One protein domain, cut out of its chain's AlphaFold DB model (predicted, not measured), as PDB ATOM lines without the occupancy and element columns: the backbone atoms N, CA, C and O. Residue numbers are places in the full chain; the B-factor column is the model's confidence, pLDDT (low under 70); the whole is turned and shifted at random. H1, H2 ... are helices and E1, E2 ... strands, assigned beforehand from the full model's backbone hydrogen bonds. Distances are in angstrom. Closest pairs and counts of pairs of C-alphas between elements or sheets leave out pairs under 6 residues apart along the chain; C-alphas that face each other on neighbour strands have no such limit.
ATOM      1  N   ASP A   2     -40.083   9.474  27.477       59.41
ATOM      2  CA  ASP A   2     -39.544   9.182  28.813       59.41
ATOM      3  C   ASP A   2     -40.519   8.414  29.733       59.41
ATOM      4  O   ASP A   2     -40.094   7.483  30.406       59.41
ATOM      5  N   ASP A   3     -41.832   8.663  29.646       79.25
ATOM      6  CA  ASP A   3     -42.842   8.044  30.529       79.25
ATOM      7  C   ASP A   3     -42.842   6.505  30.504       79.25
ATOM      8  O   ASP A   3     -43.174   5.852  31.487       79.25
ATOM      9  N   HIS A   4     -42.505   5.891  29.367       88.06
ATOM     10  CA  HIS A   4     -42.485   4.432  29.273       88.06
ATOM     11  C   HIS A   4     -41.238   3.820  29.909       88.06
ATOM     12  O   HIS A   4     -41.333   2.717  30.432       88.06
ATOM     13  N   PHE A   5     -40.086   4.492  29.863       91.75
ATOM     14  CA  PHE A   5     -38.879   3.977  30.511       91.75
ATOM     15  C   PHE A   5     -39.005   4.060  32.030       91.75
ATOM     16  O   PHE A   5     -38.715   3.071  32.692       91.75
ATOM     17  N   GLU A   6     -39.534   5.168  32.553       93.94
ATOM     18  CA  GLU A   6     -39.830   5.315  33.985       93.94
ATOM     19  C   GLU A   6     -40.798   4.221  34.464       93.94
ATOM     20  O   GLU A   6     -40.516   3.521  35.432       93.94
ATOM     21  N   LEU A   7     -41.883   3.964  33.722       95.31
ATOM     22  CA  LEU A   7     -42.807   2.873  34.056       95.31
ATOM     23  C   LEU A   7     -42.141   1.491  34.021       95.31
ATOM     24  O   LEU A   7     -42.483   0.626  34.819       95.31
ATOM     25  N   LEU A   8     -41.199   1.250  33.106       96.19
ATOM     26  CA  LEU A   8     -40.469  -0.019  33.084       96.19
ATOM     27  C   LEU A   8     -39.504  -0.151  34.263       96.19
ATOM     28  O   LEU A   8     -39.364  -1.255  34.784       96.19
ATOM     29  N   GLU A   9     -38.867   0.938  34.694       96.38
ATOM     30  CA  GLU A   9     -38.057   0.959  35.918       96.38
ATOM     31  C   GLU A   9     -38.913   0.632  37.144       96.38
ATOM     32  O   GLU A   9     -38.559  -0.264  37.909       96.38
ATOM     33  N   GLU A  10     -40.089   1.252  37.266       96.62
ATOM     34  CA  GLU A  10     -41.035   0.959  38.345       96.62
ATOM     35  C   GLU A  10     -41.483  -0.510  38.354       96.62
ATOM     36  O   GLU A  10     -41.520  -1.143  39.409       96.62
ATOM     37  N   ILE A  11     -41.767  -1.093  37.184       96.81
ATOM     38  CA  ILE A  11     -42.139  -2.511  37.080       96.81
ATOM     39  C   ILE A  11     -40.980  -3.424  37.491       96.81
ATOM     40  O   ILE A  11     -41.187  -4.440  38.160       96.81
ATOM     41  N   VAL A  12     -39.752  -3.085  37.098       96.62
ATOM     42  CA  VAL A  12     -38.559  -3.846  37.486       96.62
ATOM     43  C   VAL A  12     -38.342  -3.780  38.993       96.62
ATOM     44  O   VAL A  12     -38.044  -4.808  39.604       96.62
ATOM     45  N   ASP A  13     -38.521  -2.611  39.597       96.56
ATOM     46  CA  ASP A  13     -38.393  -2.433  41.040       96.56
ATOM     47  C   ASP A  13     -39.529  -3.126  41.806       96.56
ATOM     48  O   ASP A  13     -39.267  -3.770  42.823       96.56
ATOM     49  N   TYR A  14     -40.757  -3.116  41.281       95.81
ATOM     50  CA  TYR A  14     -41.872  -3.915  41.796       95.81
ATOM     51  C   TYR A  14     -41.532  -5.412  41.806       95.81
ATOM     52  O   TYR A  14     -41.603  -6.072  42.847       95.81
ATOM     53  N   ASN A  15     -41.091  -5.944  40.661       95.38
ATOM     54  CA  ASN A  15     -40.686  -7.341  40.529       95.38
ATOM     55  C   ASN A  15     -39.518  -7.683  41.469       95.38
ATOM     56  O   ASN A  15     -39.512  -8.751  42.080       95.38
ATOM     57  N   ARG A  16     -38.543  -6.779  41.629       93.38
ATOM     58  CA  ARG A  16     -37.429  -6.960  42.570       93.38
ATOM     59  C   ARG A  16     -37.926  -7.011  44.014       93.38
ATOM     60  O   ARG A  16     -37.528  -7.913  44.743       93.38
ATOM     61  N   GLY A  17     -38.831  -6.115  44.399       93.56
ATOM     62  CA  GLY A  17     -39.429  -6.102  45.733       93.56
ATOM     63  C   GLY A  17     -40.174  -7.399  46.057       93.56
ATOM     64  O   GLY A  17     -40.049  -7.912  47.165       93.56
ATOM     65  N   LEU A  18     -40.892  -7.976  45.087       93.00
ATOM     66  CA  LEU A  18     -41.519  -9.293  45.238       93.00
ATOM     67  C   LEU A  18     -40.485 -10.399  45.493       93.00
ATOM     68  O   LEU A  18     -40.669 -11.216  46.392       93.00
ATOM     69  N   LEU A  19     -39.393 -10.418  44.726       89.75
ATOM     70  CA  LEU A  19     -38.323 -11.408  44.887       89.75
ATOM     71  C   LEU A  19     -37.598 -11.267  46.233       89.75
ATOM     72  O   LEU A  19     -37.262 -12.272  46.852       89.75
ATOM     73  N   GLU A  20     -37.378 -10.038  46.698       89.62
ATOM     74  CA  GLU A  20     -36.766  -9.759  48.002       89.62
ATOM     75  C   GLU A  20     -37.675 -10.174  49.169       89.62
ATOM     76  O   GLU A  20     -37.186 -10.662  50.186       89.62
ATOM     77  N   GLN A  21     -38.994 -10.030  49.016       86.62
ATOM     78  CA  GLN A  21     -39.984 -10.449  50.016       86.62
ATOM     79  C   GLN A  21     -40.190 -11.963  50.079       86.62
ATOM     80  O   GLN A  21     -40.749 -12.449  51.059       86.62
ATOM     81  N   ALA A  22     -39.769 -12.705  49.054       86.56
ATOM     82  CA  ALA A  22     -40.046 -14.131  48.949       86.56
ATOM     83  C   ALA A  22     -39.353 -14.979  50.030       86.56
ATOM     84  O   ALA A  22     -39.776 -16.104  50.237       86.56
ATOM     85  N   ASP A  23     -38.287 -14.496  50.687       79.44
ATOM     86  CA  ASP A  23     -37.500 -15.230  51.709       79.44
ATOM     87  C   ASP A  23     -37.173 -16.699  51.334       79.44
ATOM     88  O   ASP A  23     -37.124 -17.600  52.167       79.44
ATOM     89  N   GLY A  24     -36.963 -16.966  50.038       76.19
ATOM     90  CA  GLY A  24     -36.709 -18.309  49.499       76.19
ATOM     91  C   GLY A  24     -37.945 -19.069  48.993       76.19
ATOM     92  O   GLY A  24     -37.785 -20.066  48.290       76.19
ATOM     93  N   GLU A  25     -39.157 -18.580  49.247       83.00
ATOM     94  CA  GLU A  25     -40.433 -19.098  48.732       83.00
ATOM     95  C   GLU A  25     -40.808 -18.451  47.387       83.00
ATOM     96  O   GLU A  25     -41.837 -17.797  47.212       83.00
ATOM     97  N   PHE A  26     -39.938 -18.635  46.392       80.75
ATOM     98  CA  PHE A  26     -40.088 -18.030  45.062       80.75
ATOM     99  C   PHE A  26     -41.411 -18.384  44.365       80.75
ATOM    100  O   PHE A  26     -41.987 -17.542  43.673       80.75
ATOM    101  N   ASP A  27     -41.918 -19.598  44.575       82.88
ATOM    102  CA  ASP A  27     -43.156 -20.074  43.947       82.88
ATOM    103  C   ASP A  27     -44.376 -19.215  44.328       82.88
ATOM    104  O   ASP A  27     -45.304 -19.059  43.529       82.88
ATOM    105  N   GLU A  28     -44.367 -18.600  45.516       80.94
ATOM    106  CA  GLU A  28     -45.470 -17.757  45.986       80.94
ATOM    107  C   GLU A  28     -45.496 -16.372  45.331       80.94
ATOM    108  O   GLU A  28     -46.557 -15.741  45.229       80.94
ATOM    109  N   VAL A  29     -44.338 -15.881  44.881       88.19
ATOM    110  CA  VAL A  29     -44.201 -14.529  44.325       88.19
ATOM    111  C   VAL A  29     -44.176 -14.512  42.803       88.19
ATOM    112  O   VAL A  29     -44.594 -13.516  42.219       88.19
ATOM    113  N   ILE A  30     -43.786 -15.613  42.151       86.56
ATOM    114  CA  ILE A  30     -43.735 -15.717  40.681       86.56
ATOM    115  C   ILE A  30     -45.085 -15.367  40.044       86.56
ATOM    116  O   ILE A  30     -45.125 -14.641  39.056       86.56
ATOM    117  N   ASN A  31     -46.200 -15.808  40.637       88.12
ATOM    118  CA  ASN A  31     -47.545 -15.525  40.114       88.12
ATOM    119  C   ASN A  31     -47.980 -14.055  40.263       88.12
ATOM    120  O   ASN A  31     -49.013 -13.675  39.716       88.12
ATOM    121  N   LYS A  32     -47.236 -13.251  41.031       91.38
ATOM    122  CA  LYS A  32     -47.481 -11.815  41.229       91.38
ATOM    123  C   LYS A  32     -46.580 -10.952  40.346       91.38
ATOM    124  O   LYS A  32     -46.861  -9.775  40.174       91.38
ATOM    125  N   MET A  33     -45.494 -11.518  39.818       94.81
ATOM    126  CA  MET A  33     -44.558 -10.784  38.974       94.81
ATOM    127  C   MET A  33     -45.194 -10.440  37.631       94.81
ATOM    128  O   MET A  33     -45.803 -11.288  36.978       94.81
ATOM    129  N   ILE A  34     -44.953  -9.216  37.172       96.56
ATOM    130  CA  ILE A  34     -45.369  -8.773  35.846       96.56
ATOM    131  C   ILE A  34     -44.312  -9.222  34.852       96.56
ATOM    132  O   ILE A  34     -43.162  -8.775  34.901       96.56
ATOM    133  N   THR A  35     -44.695 -10.112  33.943       95.62
ATOM    134  CA  THR A  35     -43.774 -10.704  32.970       95.62
ATOM    135  C   THR A  35     -44.430 -10.896  31.605       95.62
ATOM    136  O   THR A  35     -45.655 -10.895  31.428       95.62
ATOM    137  N   PHE A  36     -43.601 -11.100  30.587       95.19
ATOM    138  CA  PHE A  36     -44.059 -11.611  29.300       95.19
ATOM    139  C   PHE A  36     -43.121 -12.688  28.785       95.19
ATOM    140  O   PHE A  36     -41.926 -12.691  29.068       95.19
ATOM    141  N   ARG A  37     -43.675 -13.582  27.966       94.38
ATOM    142  CA  ARG A  37     -42.901 -14.643  27.341       94.38
ATOM    143  C   ARG A  37     -42.266 -14.160  26.042       94.38
ATOM    144  O   ARG A  37     -42.973 -13.721  25.135       94.38
ATOM    145  N   PHE A  38     -40.953 -14.312  25.927       93.62
ATOM    146  CA  PHE A  38     -40.163 -13.976  24.748       93.62
ATOM    147  C   PHE A  38     -39.160 -15.088  24.460       93.62
ATOM    148  O   PHE A  38     -38.427 -15.510  25.346       93.62
ATOM    149  N   GLU A  39     -39.177 -15.616  23.236       92.50
ATOM    150  CA  GLU A  39     -38.261 -16.686  22.793       92.50
ATOM    151  C   GLU A  39     -38.173 -17.902  23.743       92.50
ATOM    152  O   GLU A  39     -37.173 -18.607  23.801       92.50
ATOM    153  N   GLY A  40     -39.257 -18.187  24.472       90.19
ATOM    154  CA  GLY A  40     -39.337 -19.316  25.400       90.19
ATOM    155  C   GLY A  40     -39.012 -18.985  26.857       90.19
ATOM    156  O   GLY A  40     -39.304 -19.835  27.697       90.19
ATOM    157  N   TYR A  41     -38.531 -17.775  27.148       89.88
ATOM    158  CA  TYR A  41     -38.188 -17.278  28.483       89.88
ATOM    159  C   TYR A  41     -39.219 -16.269  28.993       89.88
ATOM    160  O   TYR A  41     -39.815 -15.544  28.195       89.88
ATOM    161  N   ASP A  42     -39.401 -16.200  30.310       92.94
ATOM    162  CA  ASP A  42     -40.196 -15.150  30.944       92.94
ATOM    163  C   ASP A  42     -39.293 -13.962  31.282       92.94
ATOM    164  O   ASP A  42     -38.323 -14.071  32.036       92.94
ATOM    165  N   ILE A  43     -39.600 -12.820  30.675       95.69
ATOM    166  CA  ILE A  43     -38.862 -11.576  30.850       95.69
ATOM    167  C   ILE A  43     -39.524 -10.784  31.972       95.69
ATOM    168  O   ILE A  43     -40.659 -10.327  31.840       95.69
ATOM    169  N   TRP A  44     -38.792 -10.628  33.072       95.00
ATOM    170  CA  TRP A  44     -39.188  -9.819  34.229       95.00
ATOM    171  C   TRP A  44     -38.460  -8.470  34.284       95.00
ATOM    172  O   TRP A  44     -38.937  -7.543  34.936       95.00
ATOM    173  N   ASN A  45     -37.317  -8.361  33.594       96.69
ATOM    174  CA  ASN A  45     -36.548  -7.134  33.429       96.69
ATOM    175  C   ASN A  45     -36.279  -6.872  31.938       96.69
ATOM    176  O   ASN A  45     -35.322  -7.418  31.386       96.69
ATOM    177  N   PRO A  46     -37.102  -6.042  31.279       96.50
ATOM    178  CA  PRO A  46     -36.933  -5.731  29.866       96.50
ATOM    179  C   PRO A  46     -35.899  -4.623  29.605       96.50
ATOM    180  O   PRO A  46     -35.639  -4.309  28.447       96.50
ATOM    181  N   LEU A  47     -35.310  -4.018  30.645       97.00
ATOM    182  CA  LEU A  47     -34.279  -2.979  30.506       97.00
ATOM    183  C   LEU A  47     -32.897  -3.567  30.214       97.00
ATOM    184  O   LEU A  47     -31.998  -2.861  29.752       97.00
ATOM    185  N   THR A  48     -32.722  -4.863  30.461       95.88
ATOM    186  CA  THR A  48     -31.491  -5.594  30.172       95.88
ATOM    187  C   THR A  48     -31.732  -6.750  29.210       95.88
ATOM    188  O   THR A  48     -32.867  -7.159  28.963       95.88
ATOM    189  N   ASP A  49     -30.652  -7.278  28.644       91.25
ATOM    190  CA  ASP A  49     -30.661  -8.529  27.892       91.25
ATOM    191  C   ASP A  49     -31.029  -9.726  28.789       91.25
ATOM    192  O   ASP A  49     -31.112  -9.616  30.012       91.25
ATOM    193  N   GLU A  50     -31.211 -10.900  28.187       86.69
ATOM    194  CA  GLU A  50     -31.633 -12.124  28.879       86.69
ATOM    195  C   GLU A  50     -30.617 -12.597  29.933       86.69
ATOM    196  O   GLU A  50     -30.952 -13.363  30.835       86.69
ATOM    197  N   SER A  51     -29.361 -12.145  29.825       88.19
ATOM    198  CA  SER A  51     -28.312 -12.408  30.813       88.19
ATOM    199  C   SER A  51     -28.279 -11.398  31.966       88.19
ATOM    200  O   SER A  51     -27.506 -11.585  32.911       88.19
ATOM    201  N   SER A  52     -29.093 -10.343  31.894       88.62
ATOM    202  CA  SER A  52     -29.108  -9.191  32.799       88.62
ATOM    203  C   SER A  52     -27.763  -8.463  32.911       88.62
ATOM    204  O   SER A  52     -27.457  -7.866  33.944       88.62
ATOM    205  N   ARG A  53     -26.922  -8.530  31.870       90.75
ATOM    206  CA  ARG A  53     -25.566  -7.947  31.863       90.75
ATOM    207  C   ARG A  53     -25.485  -6.649  31.085       90.75
ATOM    208  O   ARG A  53     -24.639  -5.814  31.398       90.75
ATOM    209  N   PHE A  54     -26.317  -6.496  30.063       94.94
ATOM    210  CA  PHE A  54     -26.249  -5.367  29.148       94.94
ATOM    211  C   PHE A  54     -27.590  -4.658  29.085       94.94
ATOM    212  O   PHE A  54     -28.620  -5.305  28.928       94.94
ATOM    213  N   ALA A  55     -27.568  -3.329  29.171       96.25
ATOM    214  CA  ALA A  55     -28.748  -2.519  28.905       96.25
ATOM    215  C   ALA A  55     -29.161  -2.663  27.435       96.25
ATOM    216  O   ALA A  55     -28.308  -2.680  26.539       96.25
ATOM    217  N   VAL A  56     -30.464  -2.746  27.185       94.75
ATOM    218  CA  VAL A  56     -31.031  -2.833  25.836       94.75
ATOM    219  C   VAL A  56     -32.122  -1.788  25.654       94.75
ATOM    220  O   VAL A  56     -32.683  -1.284  26.617       94.75
ATOM    221  N   ASP A  57     -32.432  -1.468  24.398       96.00
ATOM    222  CA  ASP A  57     -33.667  -0.763  24.062       96.00
ATOM    223  C   ASP A  57     -34.822  -1.784  24.110       96.00
ATOM    224  O   ASP A  57     -34.869  -2.671  23.245       96.00
ATOM    225  N   PRO A  58     -35.735  -1.696  25.096       95.88
ATOM    226  CA  PRO A  58     -36.760  -2.713  25.314       95.88
ATOM    227  C   PRO A  58     -37.710  -2.836  24.124       95.88
ATOM    228  O   PRO A  58     -38.073  -3.939  23.719       95.88
ATOM    229  N   PHE A  59     -38.069  -1.705  23.515       95.69
ATOM    230  CA  PHE A  59     -38.985  -1.653  22.379       95.69
ATOM    231  C   PHE A  59     -38.355  -2.280  21.137       95.69
ATOM    232  O   PHE A  59     -39.013  -3.040  20.428       95.69
ATOM    233  N   LYS A  60     -37.054  -2.054  20.905       96.12
ATOM    234  CA  LYS A  60     -36.338  -2.697  19.789       96.12
ATOM    235  C   LYS A  60     -36.090  -4.185  20.007       96.12
ATOM    236  O   LYS A  60     -36.155  -4.949  19.046       96.12
ATOM    237  N   LYS A  61     -35.745  -4.594  21.229       95.69
ATOM    238  CA  LYS A  61     -35.365  -5.980  21.539       95.69
ATOM    239  C   LYS A  61     -36.586  -6.886  21.686       95.69
ATOM    240  O   LYS A  61     -36.603  -7.969  21.108       95.69
ATOM    241  N   TYR A  62     -37.588  -6.438  22.436       95.75
ATOM    242  CA  TYR A  62     -38.729  -7.256  22.848       95.75
ATOM    243  C   TYR A  62     -40.036  -6.903  22.125       95.75
ATOM    244  O   TYR A  62     -40.973  -7.705  22.141       95.75
ATOM    245  N   GLY A  63     -40.087  -5.754  21.446       95.81
ATOM    246  CA  GLY A  63     -41.217  -5.308  20.632       95.81
ATOM    247  C   GLY A  63     -42.290  -4.556  21.421       95.81
ATOM    248  O   GLY A  63     -42.625  -4.922  22.549       95.81
ATOM    249  N   ASP A  64     -42.888  -3.545  20.782       96.06
ATOM    250  CA  ASP A  64     -43.854  -2.625  21.405       96.06
ATOM    251  C   ASP A  64     -44.996  -3.357  22.114       96.06
ATOM    252  O   ASP A  64     -45.293  -3.081  23.269       96.06
ATOM    253  N   LYS A  65     -45.573  -4.374  21.465       95.88
ATOM    254  CA  LYS A  65     -46.692  -5.154  22.011       95.88
ATOM    255  C   LYS A  65     -46.381  -5.784  23.373       95.88
ATOM    256  O   LYS A  65     -47.261  -5.860  24.225       95.88
ATOM    257  N   ASN A  66     -45.163  -6.290  23.561       96.06
ATOM    258  CA  ASN A  66     -44.776  -6.938  24.812       96.06
ATOM    259  C   ASN A  66     -44.533  -5.908  25.914       96.06
ATOM    260  O   ASN A  66     -44.976  -6.101  27.045       96.06
ATOM    261  N   ILE A  67     -43.895  -4.795  25.560       96.94
ATOM    262  CA  ILE A  67     -43.642  -3.693  26.485       96.94
ATOM    263  C   ILE A  67     -44.956  -3.042  26.932       96.94
ATOM    264  O   ILE A  67     -45.195  -2.877  28.126       96.94
ATOM    265  N   GLU A  68     -45.863  -2.769  25.997       95.69
ATOM    266  CA  GLU A  68     -47.203  -2.266  26.304       95.69
ATOM    267  C   GLU A  68     -48.000  -3.248  27.165       95.69
ATOM    268  O   GLU A  68     -48.739  -2.821  28.048       95.69
ATOM    269  N   LYS A  69     -47.847  -4.563  26.950       95.06
ATOM    270  CA  LYS A  69     -48.492  -5.571  27.799       95.06
ATOM    271  C   LYS A  69     -48.041  -5.428  29.255       95.06
ATOM    272  O   LYS A  69     -48.908  -5.360  30.119       95.06
ATOM    273  N   MET A  70     -46.733  -5.342  29.517       95.56
ATOM    274  CA  MET A  70     -46.218  -5.153  30.883       95.56
ATOM    275  C   MET A  70     -46.729  -3.855  31.508       95.56
ATOM    276  O   MET A  70     -47.218  -3.865  32.632       95.56
ATOM    277  N   ILE A  71     -46.659  -2.747  30.766       95.62
ATOM    278  CA  ILE A  71     -47.106  -1.437  31.256       95.62
ATOM    279  C   ILE A  71     -48.598  -1.456  31.601       95.62
ATOM    280  O   ILE A  71     -49.006  -0.936  32.636       95.62
ATOM    281  N   ASN A  72     -49.428  -2.057  30.748       95.25
ATOM    282  CA  ASN A  72     -50.861  -2.152  31.003       95.25
ATOM    283  C   ASN A  72     -51.174  -3.059  32.195       95.25
ATOM    284  O   ASN A  72     -52.091  -2.761  32.949       95.25
ATOM    285  N   GLU A  73     -50.432  -4.151  32.374       95.44
ATOM    286  CA  GLU A  73     -50.581  -5.034  33.532       95.44
ATOM    287  C   GLU A  73     -50.261  -4.298  34.836       95.44
ATOM    288  O   GLU A  73     -51.064  -4.335  35.763       95.44
ATOM    289  N   TYR A  74     -49.169  -3.531  34.856       95.12
ATOM    290  CA  TYR A  74     -48.793  -2.687  35.990       95.12
ATOM    291  C   TYR A  74     -49.845  -1.631  36.326       95.12
ATOM    292  O   TYR A  74     -50.248  -1.496  37.475       95.12
ATOM    293  N   ARG A  75     -50.367  -0.934  35.311       93.94
ATOM    294  CA  ARG A  75     -51.431   0.069  35.484       93.94
ATOM    295  C   ARG A  75     -52.746  -0.503  36.017       93.94
ATOM    296  O   ARG A  75     -53.566   0.266  36.495       93.94
ATOM    297  N   ASN A  76     -52.962  -1.813  35.897       93.00
ATOM    298  CA  ASN A  76     -54.153  -2.494  36.408       93.00
ATOM    299  C   ASN A  76     -53.964  -3.048  37.834       93.00
ATOM    300  O   ASN A  76     -54.859  -3.739  38.323       93.00
ATOM    301  N   LEU A  77     -52.805  -2.825  38.469       86.62
ATOM    302  CA  LEU A  77     -52.583  -3.190  39.873       86.62
ATOM    303  C   LEU A  77     -53.220  -2.196  40.861       86.62
ATOM    304  O   LEU A  77     -53.478  -2.591  42.000       86.62
TER     305      LEU A  77
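AT A GLANCE: This is residues 2 to 77 of the 78 residues of an uncharacterized protein of Halanaerobium hydrogeniformans (UniProt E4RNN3). One long helix, H1, makes the longest axis; H4 packs steeply on its first half, and the small hairpin E1 and E2 packs on H4. Short H2 folds back at the far end of H1, and short H3 is beside H4. The 76 printed residues, mostly helix, have H1, H2, antiparallel E1 and E2, H3, H4 in order. The whole is compact, radius of gyration of the C-alphas 12.1 A, spanning 34 by 27 by 19 A.

HOW THE PARTS SIT: H1, residues 2 to 21, only just touches H2, residues 26 to 30, with 3 pairs of C-alphas within 8 A; the closest, Leu 18 and Val 29, are 6.0 A apart. Residues 4 to 11 of H1 touch residues 70 to 74 of H4, residues 64 to 75, at a steep tilt of 61 degrees, the same way; the closest C-alphas are Leu 7 and Ile 71, 6.7 A. E1, residues 36 to 38, and E2, residues 41 to 43, form a hairpin; N 38 and O 41 are within hydrogen-bond range, 2.8 A. H3, residues 58 to 62, is close to but not clearly touching H4; closest C-alphas Phe 59 and Ile 67, 6.5 A. Every O i to N i+4 pair is within range in H1, H2, H3 and H4.

IN THESE COORDINATES: H1 runs 28.9 A from C-alpha 2 at (-39.544, 9.182, 28.813); H4 runs 16.2 A to C-alpha 75 at (-51.431, 0.069, 35.484).

THE WHOLE: The printed part has no cut. The link from E2 to H3, residues 44 to 57, is long. Residue 2 is under pLDDT 70.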